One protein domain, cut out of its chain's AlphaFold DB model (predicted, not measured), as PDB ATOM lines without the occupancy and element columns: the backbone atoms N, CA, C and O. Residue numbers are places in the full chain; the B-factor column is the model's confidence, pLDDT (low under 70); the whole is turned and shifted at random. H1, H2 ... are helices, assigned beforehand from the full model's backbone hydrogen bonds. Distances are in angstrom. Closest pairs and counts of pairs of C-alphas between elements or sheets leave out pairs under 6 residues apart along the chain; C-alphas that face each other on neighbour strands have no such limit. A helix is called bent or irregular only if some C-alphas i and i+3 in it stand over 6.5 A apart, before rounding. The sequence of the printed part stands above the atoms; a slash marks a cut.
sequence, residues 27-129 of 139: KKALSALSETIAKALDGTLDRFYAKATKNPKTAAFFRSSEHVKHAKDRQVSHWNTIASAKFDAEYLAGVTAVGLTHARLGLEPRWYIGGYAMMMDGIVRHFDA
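What this domain is: This is residues 27 to 129 of the 139 residues of the protein "Protoglobin domain-containing protein" of Rhizobium oryzihabitans (UniProt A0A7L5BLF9). Two long helices, H2 and H4, lie side by side and run opposite ways as the core, with H6 slanting across H2 and H5 splaying away from H4 as the other arm of an open V-shaped hairpin. The short helices H1 and H3 sit at opposite ends of the longest axis. The printed part has 103 residues with six named helices, H1 to H6 in order along the chain, and no named strand; the class is all helix. It is compact, with a radius of gyration of the C-alphas of 13.9 A and spans of 39 by 35 by 25 A.

Where its parts are: H1 covers residues 27 to 32, 8.6 A long, and begins with C-alpha 27 at (26.093, 28.377, 62.038). H2 covers residues 34 to 52, 25.1 A, with a kink of 38 degrees near residue 43; it is irregular, but only just, with C-alphas 40 and 43 6.7 A apart. H3 is residues 56 to 59, 5.0 A. H4 covers residues 65 to 83, 26.8 A, and begins with C-alpha 65 at (17.028, 51.590, 37.096). H5 covers residues 89 to 105, 24.2 A. H6, the longest helix with 21 residues, covers residues 109 to 129, 30.4 A, and ends with C-alpha 129 at (19.622, 50.239, 67.479).

How they stand to each other: H1 and H2 meet only through their link. H1 is close to but not clearly touching H4, with the C-alphas of Ser 31 and Ala 83 closest at 5.7 A. H2 and H4 touch, closest at the C-alphas of Ser 34 and Ala 83, 4.9 A; they run opposite ways at a shallow tilt of 32 degrees, only just short of steep. H2 and H6 touch, closest at the C-alphas of Ala 40 and Ile 123, 5.2 A, opposite ways at a steep tilt of 49 degrees. H3 is close to but not clearly touching H2, the C-alphas of Ala 52 and Thr 58 being closest at 5.4 A. H4 and H5 form a helical hairpin, at a tilt of 35.3 degrees that is only just steep; residues 78 to 82 alone of H4 touch residues 91 to 95 alone of H5, with the C-alphas of Thr 81 and Tyr 91 closest at 6.7 A. H5 and H6 are close but not clearly touching, with the C-alphas of His 102 and Tyr 112 closest at 7.9 A. H2 and H5 are apart, and so are H4 and H6. The helix packing is mostly crossed, but only just: of the 3 pairs of helices that touch and have a tilt, 1 is at a shallow tilt. Every O i to N i+4 pair is within hydrogen-bond range in H1, H4, H5 and H6; in H2 it is 13 of 15, and H3 is too short for such a pair.

The domain as a whole: The two C-alphas farthest apart are those of Lys 28 and Pro 56, 40.1 A. The printed part has no cut, and its five links are tight. The mean pLDDT of the printed part is 95.7, and no printed residue is under 70 in this model.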
ATOM      1  N   LYS A  27      27.134  28.689  63.034       98.19
ATOM      2  CA  LYS A  27      26.093  28.377  62.038       98.19
ATOM      3  C   LYS A  27      24.694  28.442  62.651       98.19
ATOM      4  O   LYS A  27      23.795  29.059  62.080       98.19
ATOM      5  N   LYS A  28      24.508  27.859  63.841       98.25
ATOM      6  CA  LYS A  28      23.230  27.916  64.562       98.25
ATOM      7  C   LYS A  28      22.847  29.359  64.901       98.25
ATOM      8  O   LYS A  28      21.718  29.754  64.617       98.25
ATOM      9  N   ALA A  29      23.775  30.145  65.445       97.19
ATOM     10  CA  ALA A  29      23.547  31.553  65.761       97.19
ATOM     11  C   ALA A  29      23.199  32.376  64.510       97.19
ATOM     12  O   ALA A  29      22.212  33.106  64.513       97.19
ATOM     13  N   LEU A  30      23.950  32.201  63.420       97.38
ATOM     14  CA  LEU A  30      23.715  32.883  62.149       97.38
ATOM     15  C   LEU A  30      22.317  32.575  61.600       97.38
ATOM     16  O   LEU A  30      21.570  33.498  61.279       97.38
ATOM     17  N   SER A  31      21.930  31.295  61.577       97.94
ATOM     18  CA  SER A  31      20.605  30.874  61.103       97.94
ATOM     19  C   SER A  31      19.458  31.451  61.945       97.94
ATOM     20  O   SER A  31      18.454  31.905  61.391       97.94
ATOM     21  N   ALA A  32      19.626  31.521  63.271       97.69
ATOM     22  CA  ALA A  32      18.651  32.116  64.185       97.69
ATOM     23  C   ALA A  32      18.501  33.636  63.997       97.69
ATOM     24  O   ALA A  32      17.453  34.195  64.308       97.69
ATOM     25  N   LEU A  33      19.530  34.302  63.468       96.50
ATOM     26  CA  LEU A  33      19.531  35.736  63.179       96.50
ATOM     27  C   LEU A  33      19.097  36.067  61.745       96.50
ATOM     28  O   LEU A  33      19.090  37.242  61.378       96.50
ATOM     29  N   SER A  34      18.726  35.073  60.934       96.25
ATOM     30  CA  SER A  34      18.453  35.253  59.502       96.25
ATOM     31  C   SER A  34      17.402  36.327  59.197       96.25
ATOM     32  O   SER A  34      17.647  37.201  58.365       96.25
ATOM     33  N   GLU A  35      16.276  36.340  59.914       95.06
ATOM     34  CA  GLU A  35      15.241  37.371  59.754       95.06
ATOM     35  C   GLU A  35      15.724  38.769  60.166       95.06
ATOM     36  O   GLU A  35      15.397  39.764  59.519       95.06
ATOM     37  N   THR A  36      16.512  38.856  61.238       95.00
ATOM     38  CA  THR A  36      17.088  40.118  61.720       95.00
ATOM     39  C   THR A  36      18.086  40.677  60.708       95.00
ATOM     40  O   THR A  36      18.045  41.862  60.385       95.00
ATOM     41  N   ILE A  37      18.931  39.815  60.135       96.06
ATOM     42  CA  ILE A  37      19.867  40.178  59.065       96.06
ATOM     43  C   ILE A  37      19.102  40.645  57.822       96.06
ATOM     44  O   ILE A  37      19.442  41.683  57.259       96.06
ATOM     45  N   ALA A  38      18.038  39.943  57.419       94.56
ATOM     46  CA  ALA A  38      17.216  40.345  56.279       94.56
ATOM     47  C   ALA A  38      16.606  41.748  56.473       94.56
ATOM     48  O   ALA A  38      16.693  42.590  55.576       94.56
ATOM     49  N   LYS A  39      16.069  42.038  57.668       93.62
ATOM     50  CA  LYS A  39      15.548  43.371  58.029       93.62
ATOM     51  C   LYS A  39      16.637  44.444  58.016       93.62
ATOM     52  O   LYS A  39      16.415  45.535  57.496       93.62
ATOM     53  N   ALA A  40      17.820  44.141  58.549       94.88
ATOM     54  CA  ALA A  40      18.953  45.064  58.538       94.88
ATOM     55  C   ALA A  40      19.414  45.406  57.110       94.88
ATOM     56  O   ALA A  40      19.830  46.535  56.822       94.88
ATOM     57  N   LEU A  41      19.340  44.431  56.204       95.31
ATOM     58  CA  LEU A  41      19.829  44.569  54.840       95.31
ATOM     59  C   LEU A  41      18.880  45.309  53.902       95.31
ATOM     60  O   LEU A  41      19.378  45.904  52.951       95.31
ATOM     61  N   ASP A  42      17.571  45.351  54.166       89.88
ATOM     62  CA  ASP A  42      16.611  46.011  53.269       89.88
ATOM     63  C   ASP A  42      16.982  47.485  53.006       89.88
ATOM     64  O   ASP A  42      17.400  47.853  51.900       89.88
ATOM     65  N   GLY A  43      16.990  48.313  54.058       91.50
ATOM     66  CA  GLY A  43      17.391  49.720  53.946       91.50
ATOM     67  C   GLY A  43      18.886  49.917  53.659       91.50
ATOM     68  O   GLY A  43      19.300  50.964  53.152       91.50
ATOM     69  N   THR A  44      19.729  48.931  53.974       96.94
ATOM     70  CA  THR A  44      21.175  48.992  53.698       96.94
ATOM     71  C   THR A  44      21.468  48.836  52.212       96.94
ATOM     72  O   THR A  44      22.285  49.584  51.668       96.94
ATOM     73  N   LEU A  45      20.760  47.934  51.533       97.62
ATOM     74  CA  LEU A  45      20.882  47.733  50.096       97.62
ATOM     75  C   LEU A  45      20.423  48.966  49.314       97.62
ATOM     76  O   LEU A  45      21.083  49.338  48.344       97.62
ATOM     77  N   ASP A  46      19.375  49.661  49.762       96.12
ATOM     78  CA  ASP A  46      18.966  50.928  49.139       96.12
ATOM     79  C   ASP A  46      20.066  51.986  49.222       96.12
ATOM     80  O   ASP A  46      20.441  52.595  48.216       96.12
ATOM     81  N   ARG A  47      20.661  52.163  50.409       96.94
ATOM     82  CA  ARG A  47      21.792  53.086  50.589       96.94
ATOM     83  C   ARG A  47      23.000  52.681  49.748       96.94
ATOM     84  O   ARG A  47      23.688  53.552  49.214       96.94
ATOM     85  N   PHE A  48      23.267  51.383  49.623       98.06
ATOM     86  CA  PHE A  48      24.337  50.866  48.778       98.06
ATOM     87  C   PHE A  48      24.119  51.211  47.307       98.06
ATOM     88  O   PHE A  48      24.984  51.854  46.714       98.06
ATOM     89  N   TYR A  49      22.966  50.874  46.728       97.88
ATOM     90  CA  TYR A  49      22.704  51.153  45.316       97.88
ATOM     91  C   TYR A  49      22.596  52.651  45.017       97.88
ATOM     92  O   TYR A  49      23.052  53.094  43.962       97.88
ATOM     93  N   ALA A  50      22.122  53.463  45.966       97.50
ATOM     94  CA  ALA A  50      22.164  54.919  45.849       97.50
ATOM     95  C   ALA A  50      23.601  55.474  45.794       97.50
ATOM     96  O   ALA A  50      23.845  56.471  45.118       97.50
ATOM     97  N   LYS A  51      24.572  54.853  46.483       97.31
ATOM     98  CA  LYS A  51      25.995  55.226  46.369       97.31
ATOM     99  C   LYS A  51      26.636  54.656  45.105       97.31
ATOM    100  O   LYS A  51      27.350  55.377  44.410       97.31
ATOM    101  N   ALA A  52      26.364  53.391  44.791       97.31
ATOM    102  CA  ALA A  52      26.949  52.694  43.649       97.31
ATOM    103  C   ALA A  52      26.580  53.359  42.314       97.31
ATOM    104  O   ALA A  52      27.419  53.451  41.423       97.31
ATOM    105  N   THR A  53      25.359  53.882  42.193       97.94
ATOM    106  CA  THR A  53      24.896  54.595  40.990       97.94
ATOM    107  C   THR A  53      25.394  56.042  40.898       97.94
ATOM    108  O   THR A  53      25.350  56.624  39.820       97.94
ATOM    109  N   LYS A  54      25.915  56.626  41.989       97.81
ATOM    110  CA  LYS A  54      26.500  57.983  42.001       97.81
ATOM    111  C   LYS A  54      27.998  58.010  41.710       97.81
ATOM    112  O   LYS A  54      28.507  59.025  41.247       97.81
ATOM    113  N   ASN A  55      28.721  56.932  42.006       96.81
ATOM    114  CA  ASN A  55      30.146  56.834  41.704       96.81
ATOM    115  C   ASN A  55      30.336  56.361  40.249       96.81
ATOM    116  O   ASN A  55      29.946  55.233  39.948       96.81
ATOM    117  N   PRO A  56      30.981  57.146  39.360       96.69
ATOM    118  CA  PRO A  56      31.129  56.791  37.946       96.69
ATOM    119  C   PRO A  56      31.756  55.413  37.697       96.69
ATOM    120  O   PRO A  56      31.345  54.710  36.777       96.69
ATOM    121  N   LYS A  57      32.710  54.992  38.541       96.31
ATOM    122  CA  LYS A  57      33.414  53.706  38.389       96.31
ATOM    123  C   LYS A  57      32.512  52.500  38.631       96.31
ATOM    124  O   LYS A  57      32.741  51.447  38.052       96.31
ATOM    125  N   THR A  58      31.502  52.642  39.486       96.94
ATOM    126  CA  THR A  58      30.542  51.572  39.789       96.94
ATOM    127  C   THR A  58      29.237  51.735  39.016       96.94
ATOM    128  O   THR A  58      28.610  50.740  38.663       96.94
ATOM    129  N   ALA A  59      28.844  52.969  38.697       97.62
ATOM    130  CA  ALA A  59      27.637  53.270  37.936       97.62
ATOM    131  C   ALA A  59      27.677  52.653  36.531       97.62
ATOM    132  O   ALA A  59      26.653  52.181  36.046       97.62
ATOM    133  N   ALA A  60      28.865  52.576  35.921       96.81
ATOM    134  CA  ALA A  60      29.078  52.000  34.593       96.81
ATOM    135  C   ALA A  60      28.630  50.527  34.452       96.81
ATOM    136  O   ALA A  60      28.399  50.064  33.336       96.81
ATOM    137  N   PHE A  61      28.466  49.785  35.555       96.31
ATOM    138  CA  PHE A  61      27.968  48.402  35.524       96.31
ATOM    139  C   PHE A  61      26.441  48.299  35.397       96.31
ATOM    140  O   PHE A  61      25.901  47.212  35.163       96.31
ATOM    141  N   PHE A  62      25.720  49.415  35.529       97.06
ATOM    142  CA  PHE A  62      24.264  49.452  35.493       97.06
ATOM    143  C   PHE A  62      23.768  50.146  34.223       97.06
ATOM    144  O   PHE A  62      24.234  51.217  33.857       97.06
ATOM    145  N   ARG A  63      22.805  49.514  33.539       96.62
ATOM    146  CA  ARG A  63      22.267  49.988  32.253       96.62
ATOM    147  C   ARG A  63      20.992  50.810  32.417       96.62
ATOM    148  O   ARG A  63      20.666  51.607  31.549       96.62
ATOM    149  N   SER A  64      20.271  50.591  33.513       97.81
ATOM    150  CA  SER A  64      19.016  51.265  33.836       97.81
ATOM    151  C   SER A  64      18.670  51.084  35.316       97.81
ATOM    152  O   SER A  64      19.304  50.290  36.023       97.81
ATOM    153  N   SER A  65      17.635  51.786  35.776       96.94
ATOM    154  CA  SER A  65      17.028  51.590  37.096       96.94
ATOM    155  C   SER A  65      16.471  50.174  37.277       96.94
ATOM    156  O   SER A  65      16.615  49.610  38.361       96.94
ATOM    157  N   GLU A  66      15.909  49.549  36.235       98.25
ATOM    158  CA  GLU A  66      15.457  48.153  36.326       98.25
ATOM    159  C   GLU A  66      16.635  47.194  36.534       98.25
ATOM    160  O   GLU A  66      16.528  46.257  37.326       98.25
ATOM    161  N   HIS A  67      17.787  47.443  35.892       97.62
ATOM    162  CA  HIS A  67      18.989  46.631  36.115       97.62
ATOM    163  C   HIS A  67      19.484  46.745  37.565       97.62
ATOM    164  O   HIS A  67      19.898  45.743  38.149       97.62
ATOM    165  N   VAL A  68      19.396  47.939  38.161       98.12
ATOM    166  CA  VAL A  68      19.713  48.170  39.580       98.12
ATOM    167  C   VAL A  68      18.744  47.414  40.486       98.12
ATOM    168  O   VAL A  68      19.189  46.714  41.393       98.12
ATOM    169  N   LYS A  69      17.434  47.498  40.225       97.75
ATOM    170  CA  LYS A  69      16.427  46.769  41.008       97.75
ATOM    171  C   LYS A  69      16.676  45.259  40.956       97.75
ATOM    172  O   LYS A  69      16.730  44.612  41.994       97.75
ATOM    173  N   HIS A  70      16.904  44.713  39.763       97.25
ATOM    174  CA  HIS A  70      17.206  43.292  39.584       97.25
ATOM    175  C   HIS A  70      18.485  42.868  40.318       97.25
ATOM    176  O   HIS A  70      18.544  41.802  40.933       97.25
ATOM    177  N   ALA A  71      19.518  43.715  40.300       96.19
ATOM    178  CA  ALA A  71      20.731  43.482  41.074       96.19
ATOM    179  C   ALA A  71      20.458  43.520  42.590       96.19
ATOM    180  O   ALA A  71      21.008  42.692  43.323       96.19
ATOM    181  N   LYS A  72      19.595  44.429  43.074       96.81
ATOM    182  CA  LYS A  72      19.149  44.467  44.479       96.81
ATOM    183  C   LYS A  72      18.454  43.169  44.867       96.81
ATOM    184  O   LYS A  72      18.868  42.556  45.846       96.81
ATOM    185  N   ASP A  73      17.490  42.713  44.075       96.19
ATOM    186  CA  ASP A  73      16.744  41.479  44.344       96.19
ATOM    187  C   ASP A  73      17.692  40.262  44.432       96.19
ATOM    188  O   ASP A  73      17.584  39.433  45.338       96.19
ATOM    189  N   ARG A  74      18.704  40.189  43.552       95.62
ATOM    190  CA  ARG A  74      19.743  39.144  43.624       95.62
ATOM    191  C   ARG A  74      20.618  39.239  44.869       95.62
ATOM    192  O   ARG A  74      20.965  38.205  45.430       95.62
ATOM    193  N   GLN A  75      20.977  40.446  45.304       95.75
ATOM    194  CA  GLN A  75      21.721  40.625  46.551       95.75
ATOM    195  C   GLN A  75      20.892  40.181  47.760       95.75
ATOM    196  O   GLN A  75      21.432  39.497  48.620       95.75
ATOM    197  N   VAL A  76      19.588  40.481  47.801       95.44
ATOM    198  CA  VAL A  76      18.692  39.972  48.858       95.44
ATOM    199  C   VAL A  76      18.743  38.443  48.909       95.44
ATOM    200  O   VAL A  76      18.985  37.873  49.970       95.44
ATOM    201  N   SER A  77      18.597  37.772  47.762       94.94
ATOM    202  CA  SER A  77      18.694  36.308  47.698       94.94
ATOM    203  C   SER A  77      20.052  35.790  48.177       94.94
ATOM    204  O   SER A  77      20.102  34.853  48.967       94.94
ATOM    205  N   HIS A  78      21.149  36.402  47.727       96.00
ATOM    206  CA  HIS A  78      22.511  36.023  48.115       96.00
ATOM    207  C   HIS A  78      22.735  36.135  49.628       96.00
ATOM    208  O   HIS A  78      23.275  35.224  50.257       96.00
ATOM    209  N   TRP A  79      22.268  37.223  50.240       96.56
ATOM    210  CA  TRP A  79      22.370  37.413  51.684       96.56
ATOM    211  C   TRP A  79      21.484  36.457  52.478       96.56
ATOM    212  O   TRP A  79      21.928  35.961  53.512       96.56
ATOM    213  N   ASN A  80      20.289  36.128  51.983       94.88
ATOM    214  CA  ASN A  80      19.446  35.092  52.586       94.88
ATOM    215  C   ASN A  80      20.139  33.722  52.558       94.88
ATOM    216  O   ASN A  80      20.121  32.998  53.554       94.88
ATOM    217  N   THR A  81      20.809  33.384  51.452       95.88
ATOM    218  CA  THR A  81      21.610  32.160  51.336       95.88
ATOM    219  C   THR A  81      22.742  32.130  52.368       95.88
ATOM    220  O   THR A  81      22.884  31.130  53.070       95.88
ATOM    221  N   ILE A  82      23.492  33.226  52.545       96.06
ATOM    222  CA  ILE A  82      24.532  33.326  53.589       96.06
ATOM    223  C   ILE A  82      23.923  33.168  54.988       96.06
ATOM    224  O   ILE A  82      24.396  32.353  55.778       96.06
ATOM    225  N   ALA A  83      22.866  33.924  55.288       96.69
ATOM    226  CA  ALA A  83      22.249  33.962  56.610       96.69
ATOM    227  C   ALA A  83      21.552  32.646  56.991       96.69
ATOM    228  O   ALA A  83      21.358  32.376  58.170       96.69
ATOM    229  N   SER A  84      21.222  31.792  56.015       96.25
ATOM    230  CA  SER A  84      20.699  30.447  56.278       96.25
ATOM    231  C   SER A  84      21.704  29.525  56.981       96.25
ATOM    232  O   SER A  84      21.296  28.518  57.559       96.25
ATOM    233  N   ALA A  85      23.005  29.841  56.902       97.38
ATOM    234  CA  ALA A  85      24.121  29.022  57.378       97.38
ATOM    235  C   ALA A  85      24.198  27.597  56.784       97.38
ATOM    236  O   ALA A  85      24.948  26.749  57.277       97.38
ATOM    237  N   LYS A  86      23.452  27.322  55.704       96.50
ATOM    238  CA  LYS A  86      23.507  26.062  54.954       96.50
ATOM    239  C   LYS A  86      24.654  26.109  53.948       96.50
ATOM    240  O   LYS A  86      24.453  26.370  52.770       96.50
ATOM    241  N   PHE A  87      25.877  25.902  54.428       95.88
ATOM    242  CA  PHE A  87      27.086  25.923  53.596       95.88
ATOM    243  C   PHE A  87      27.299  24.586  52.873       95.88
ATOM    244  O   PHE A  87      28.211  23.825  53.189       95.88
ATOM    245  N   ASP A  88      26.406  24.278  51.939       92.94
ATOM    246  CA  ASP A  88      26.422  23.066  51.124       92.94
ATOM    247  C   ASP A  88      26.886  23.341  49.675       92.94
ATOM    248  O   ASP A  88      27.490  24.371  49.367       92.94
ATOM    249  N   ALA A  89      26.648  22.382  48.775       91.44
ATOM    250  CA  ALA A  89      27.024  22.514  47.369       91.44
ATOM    251  C   ALA A  89      26.218  23.604  46.636       91.44
ATOM    252  O   ALA A  89      26.752  24.244  45.731       91.44
ATOM    253  N   GLU A  90      24.964  23.841  47.028       92.31
ATOM    254  CA  GLU A  90      24.131  24.891  46.437       92.31
ATOM    255  C   GLU A  90      24.638  26.272  46.861       92.31
ATOM    256  O   GLU A  90      24.821  27.150  46.014       92.31
ATOM    257  N   TYR A  91      24.973  26.435  48.148       95.25
ATOM    258  CA  TYR A  91      25.664  27.627  48.639       95.25
ATOM    259  C   TYR A  91      26.943  27.893  47.846       95.25
ATOM    260  O   TYR A  91      27.144  29.006  47.351       95.25
ATOM    261  N   LEU A  92      27.792  26.872  47.686       94.31
ATOM    262  CA  LEU A  92      29.070  27.033  47.003       94.31
ATOM    263  C   LEU A  92      28.890  27.437  45.536       94.31
ATOM    264  O   LEU A  92      29.566  28.358  45.068       94.31
ATOM    265  N   ALA A  93      27.960  26.798  44.825       92.81
ATOM    266  CA  ALA A  93      27.636  27.149  43.448       92.81
ATOM    267  C   ALA A  93      27.135  28.601  43.342       92.81
ATOM    268  O   ALA A  93      27.586  29.354  42.474       92.81
ATOM    269  N   GLY A  94      26.263  29.020  44.265       93.75
ATOM    270  CA  GLY A  94      25.720  30.376  44.322       93.75
ATOM    271  C   GLY A  94      26.797  31.442  44.534       93.75
ATOM    272  O   GLY A  94      26.927  32.364  43.722       93.75
ATOM    273  N   VAL A  95      27.615  31.313  45.583       94.12
ATOM    274  CA  VAL A  95      28.656  32.314  45.887       94.12
ATOM    275  C   VAL A  95      29.760  32.341  44.827       94.12
ATOM    276  O   VAL A  95      30.276  33.413  44.502       94.12
ATOM    277  N   THR A  96      30.067  31.193  44.217       94.38
ATOM    278  CA  THR A  96      31.011  31.102  43.094       94.38
ATOM    279  C   THR A  96      30.476  31.837  41.869       94.38
ATOM    280  O   THR A  96      31.192  32.642  41.274       94.38
ATOM    281  N   ALA A  97      29.200  31.648  41.520       94.44
ATOM    282  CA  ALA A  97      28.568  32.364  40.413       94.44
ATOM    283  C   ALA A  97      28.572  33.889  40.629       94.44
ATOM    284  O   ALA A  97      28.808  34.652  39.685       94.44
ATOM    285  N   VAL A  98      28.367  34.348  41.869       94.25
ATOM    286  CA  VAL A  98      28.473  35.768  42.235       94.25
ATOM    287  C   VAL A  98      29.904  36.278  42.042       94.25
ATOM    288  O   VAL A  98      30.097  37.309  41.394       94.25
ATOM    289  N   GLY A  99      30.912  35.557  42.538       93.38
ATOM    290  CA  GLY A  99      32.323  35.923  42.366       93.38
ATOM    291  C   GLY A  99      32.738  36.000  40.893       93.38
ATOM    292  O   GLY A  99      33.272  37.016  40.447       93.38
ATOM    293  N   LEU A 100      32.401  34.973  40.107       95.75
ATOM    294  CA  LEU A 100      32.669  34.926  38.666       95.75
ATOM    295  C   LEU A 100      31.948  36.039  37.903       95.75
ATOM    296  O   LEU A 100      32.500  36.597  36.955       95.75
ATOM    297  N   THR A 101      30.734  36.406  38.323       94.94
ATOM    298  CA  THR A 101      30.009  37.533  37.726       94.94
ATOM    299  C   THR A 101      30.779  38.837  37.917       94.94
ATOM    300  O   THR A 101      30.982  39.558  36.940       94.94
ATOM    301  N   HIS A 102      31.248  39.129  39.131       95.12
ATOM    302  CA  HIS A 102      32.026  40.341  39.403       95.12
ATOM    303  C   HIS A 102      33.373  40.344  38.671       95.12
ATOM    304  O   HIS A 102      33.753  41.374  38.113       95.12
ATOM    305  N   ALA A 103      34.046  39.191  38.598       95.56
ATOM    306  CA  ALA A 103      35.282  39.034  37.836       95.56
ATOM    307  C   ALA A 103      35.066  39.304  36.340       95.56
ATOM    308  O   ALA A 103      35.797  40.090  35.743       95.56
ATOM    309  N   ARG A 104      34.014  38.727  35.743       96.25
ATOM    310  CA  ARG A 104      33.663  38.940  34.330       96.25
ATOM    311  C   ARG A 104      33.297  40.392  34.027       96.25
ATOM    312  O   ARG A 104      33.594  40.872  32.940       96.25
ATOM    313  N   LEU A 105      32.637  41.077  34.960       94.56
ATOM    314  CA  LEU A 105      32.351  42.507  34.827       94.56
ATOM    315  C   LEU A 105      33.624  43.361  34.925       94.56
ATOM    316  O   LEU A 105      33.607  44.499  34.481       94.56
ATOM    317  N   GLY A 106      34.716  42.838  35.489       95.94
ATOM    318  CA  GLY A 106      35.911  43.626  35.783       95.94
ATOM    319  C   GLY A 106      35.713  44.566  36.972       95.94
ATOM    320  O   GLY A 106      36.358  45.612  37.045       95.94
ATOM    321  N   LEU A 107      34.811  44.227  37.904       96.62
ATOM    322  CA  LEU A 107      34.645  45.005  39.127       96.62
ATOM    323  C   LEU A 107      35.921  44.888  39.964       96.62
ATOM    324  O   LEU A 107      36.249  43.812  40.465       96.62
ATOM    325  N   GLU A 108      36.632  46.001  40.140       96.56
ATOM    326  CA  GLU A 108      37.867  45.997  40.921       96.56
ATOM    327  C   GLU A 108      37.607  45.518  42.368       96.56
ATOM    328  O   GLU A 108      36.635  45.967  42.992       96.56
ATOM    329  N   PRO A 109      38.507  44.708  42.962       94.69
ATOM    330  CA  PRO A 109      38.329  44.168  44.312       94.69
ATOM    331  C   PRO A 109      38.027  45.222  45.384       94.69
ATOM    332  O   PRO A 109      37.237  44.967  46.287       94.69
ATOM    333  N   ARG A 110      38.581  46.438  45.258       96.38
ATOM    334  CA  ARG A 110      38.333  47.549  46.195       96.38
ATOM    335  C   ARG A 110      36.847  47.915  46.313       96.38
ATOM    336  O   ARG A 110      36.379  48.234  47.402       96.38
ATOM    337  N   TRP A 111      36.103  47.860  45.205       96.62
ATOM    338  CA  TRP A 111      34.677  48.187  45.180       96.62
ATOM    339  C   TRP A 111      33.846  47.022  45.694       96.62
ATOM    340  O   TRP A 111      32.875  47.233  46.415       96.62
ATOM    341  N   TYR A 112      34.259  45.797  45.366       94.81
ATOM    342  CA  TYR A 112      33.577  44.599  45.829       94.81
ATOM    343  C   TYR A 112      33.692  44.433  47.355       94.81
ATOM    344  O   TYR A 112      32.679  44.308  48.043       94.81
ATOM    345  N   ILE A 113      34.908  44.545  47.900       95.75
ATOM    346  CA  ILE A 113      35.171  44.503  49.347       95.75
ATOM    347  C   ILE A 113      34.488  45.681  50.055       95.75
ATOM    348  O   ILE A 113      33.860  45.495  51.096       95.75
ATOM    349  N   GLY A 114      34.530  46.881  49.464       96.31
ATOM    350  CA  GLY A 114      33.807  48.045  49.985       96.31
ATOM    351  C   GLY A 114      32.291  47.824  50.074       96.31
ATOM    352  O   GLY A 114      31.661  48.270  51.031       96.31
ATOM    353  N   GLY A 115      31.708  47.081  49.127       95.88
ATOM    354  CA  GLY A 115      30.309  46.661  49.175       95.88
ATOM    355  C   GLY A 115      29.997  45.803  50.403       95.88
ATOM    356  O   GLY A 115      29.055  46.111  51.129       95.88
ATOM    357  N   TYR A 116      30.817  44.786  50.694       95.75
ATOM    358  CA  TYR A 116      30.661  43.972  51.908       95.75
ATOM    359  C   TYR A 116      30.815  44.789  53.191       95.75
ATOM    360  O   TYR A 116      30.021  44.610  54.112       95.75
ATOM    361  N   ALA A 117      31.772  45.720  53.239       96.94
ATOM    362  CA  ALA A 117      31.944  46.607  54.390       96.94
ATOM    363  C   ALA A 117      30.671  47.427  54.677       96.94
ATOM    364  O   ALA A 117      30.279  47.575  55.832       96.94
ATOM    365  N   MET A 118      29.974  47.898  53.636       97.12
ATOM    366  CA  MET A 118      28.693  48.595  53.798       97.12
ATOM    367  C   MET A 118      27.566  47.687  54.306       97.12
ATOM    368  O   MET A 118      26.733  48.145  55.086       97.12
ATOM    369  N   MET A 119      27.524  46.424  53.869       97.31
ATOM    370  CA  MET A 119      26.527  45.466  54.359       97.31
ATOM    371  C   MET A 119      26.757  45.149  55.837       97.31
ATOM    372  O   MET A 119      25.813  45.198  56.620       97.31
ATOM    373  N   MET A 120      28.013  44.910  56.225       95.88
ATOM    374  CA  MET A 120      28.391  44.679  57.620       95.88
ATOM    375  C   MET A 120      28.072  45.885  58.512       95.88
ATOM    376  O   MET A 120      27.462  45.705  59.560       95.88
ATOM    377  N   ASP A 121      28.391  47.112  58.080       95.88
ATOM    378  CA  ASP A 121      28.021  48.345  58.799       95.88
ATOM    379  C   ASP A 121      26.503  48.449  59.018       95.88
ATOM    380  O   ASP A 121      26.045  48.785  60.109       95.88
ATOM    381  N   GLY A 122      25.706  48.115  57.999       95.94
ATOM    382  CA  GLY A 122      24.248  48.094  58.111       95.94
ATOM    383  C   GLY A 122      23.731  47.067  59.118       95.94
ATOM    384  O   GLY A 122      22.836  47.382  59.902       95.94
ATOM    385  N   ILE A 123      24.314  45.867  59.122       95.19
ATOM    386  CA  ILE A 123      23.969  44.793  60.061       95.19
ATOM    387  C   ILE A 123      24.320  45.198  61.498       95.19
ATOM    388  O   ILE A 123      23.455  45.130  62.369       95.19
ATOM    389  N   VAL A 124      25.544  45.676  61.746       95.19
ATOM    390  CA  VAL A 124      26.001  46.079  63.090       95.19
ATOM    391  C   VAL A 124      25.127  47.194  63.663       95.19
ATOM    392  O   VAL A 124      24.599  47.055  64.762       95.19
ATOM    393  N   ARG A 125      24.862  48.255  62.890       93.81
ATOM    394  CA  ARG A 125      24.005  49.362  63.353       93.81
ATOM    395  C   ARG A 125      22.579  48.930  63.669       93.81
ATOM    396  O   ARG A 125      21.943  49.533  64.529       93.81
ATOM    397  N   HIS A 126      22.050  47.938  62.954       93.38
ATOM    398  CA  HIS A 126      20.717  47.415  63.238       93.38
ATOM    399  C   HIS A 126      20.676  46.710  64.598       93.38
ATOM    400  O   HIS A 126      19.716  46.894  65.344       93.38
ATOM    401  N   PHE A 127      21.723  45.955  64.941       89.44
ATOM    402  CA  PHE A 127      21.849  45.342  66.262       89.44
ATOM    403  C   PHE A 127      22.002  46.385  67.374       89.44
ATOM    404  O   PHE A 127      21.309  46.276  68.383       89.44
ATOM    405  N   ASP A 128      22.814  47.424  67.168       88.50
ATOM    406  CA  ASP A 128      22.988  48.500  68.154       88.50
ATOM    407  C   ASP A 128      21.683  49.269  68.409       88.50
ATOM    408  O   ASP A 128      21.351  49.576  69.551       88.50
ATOM    409  N   ALA A 129      20.907  49.547  67.358       84.50
ATOM    410  CA  ALA A 129      19.622  50.239  67.479       84.50
ATOM    411  C   ALA A 129      18.528  49.389  68.154       84.50
ATOM    412  O   ALA A 129      17.546  49.938  68.653       84.50
TER     413      ALA A 129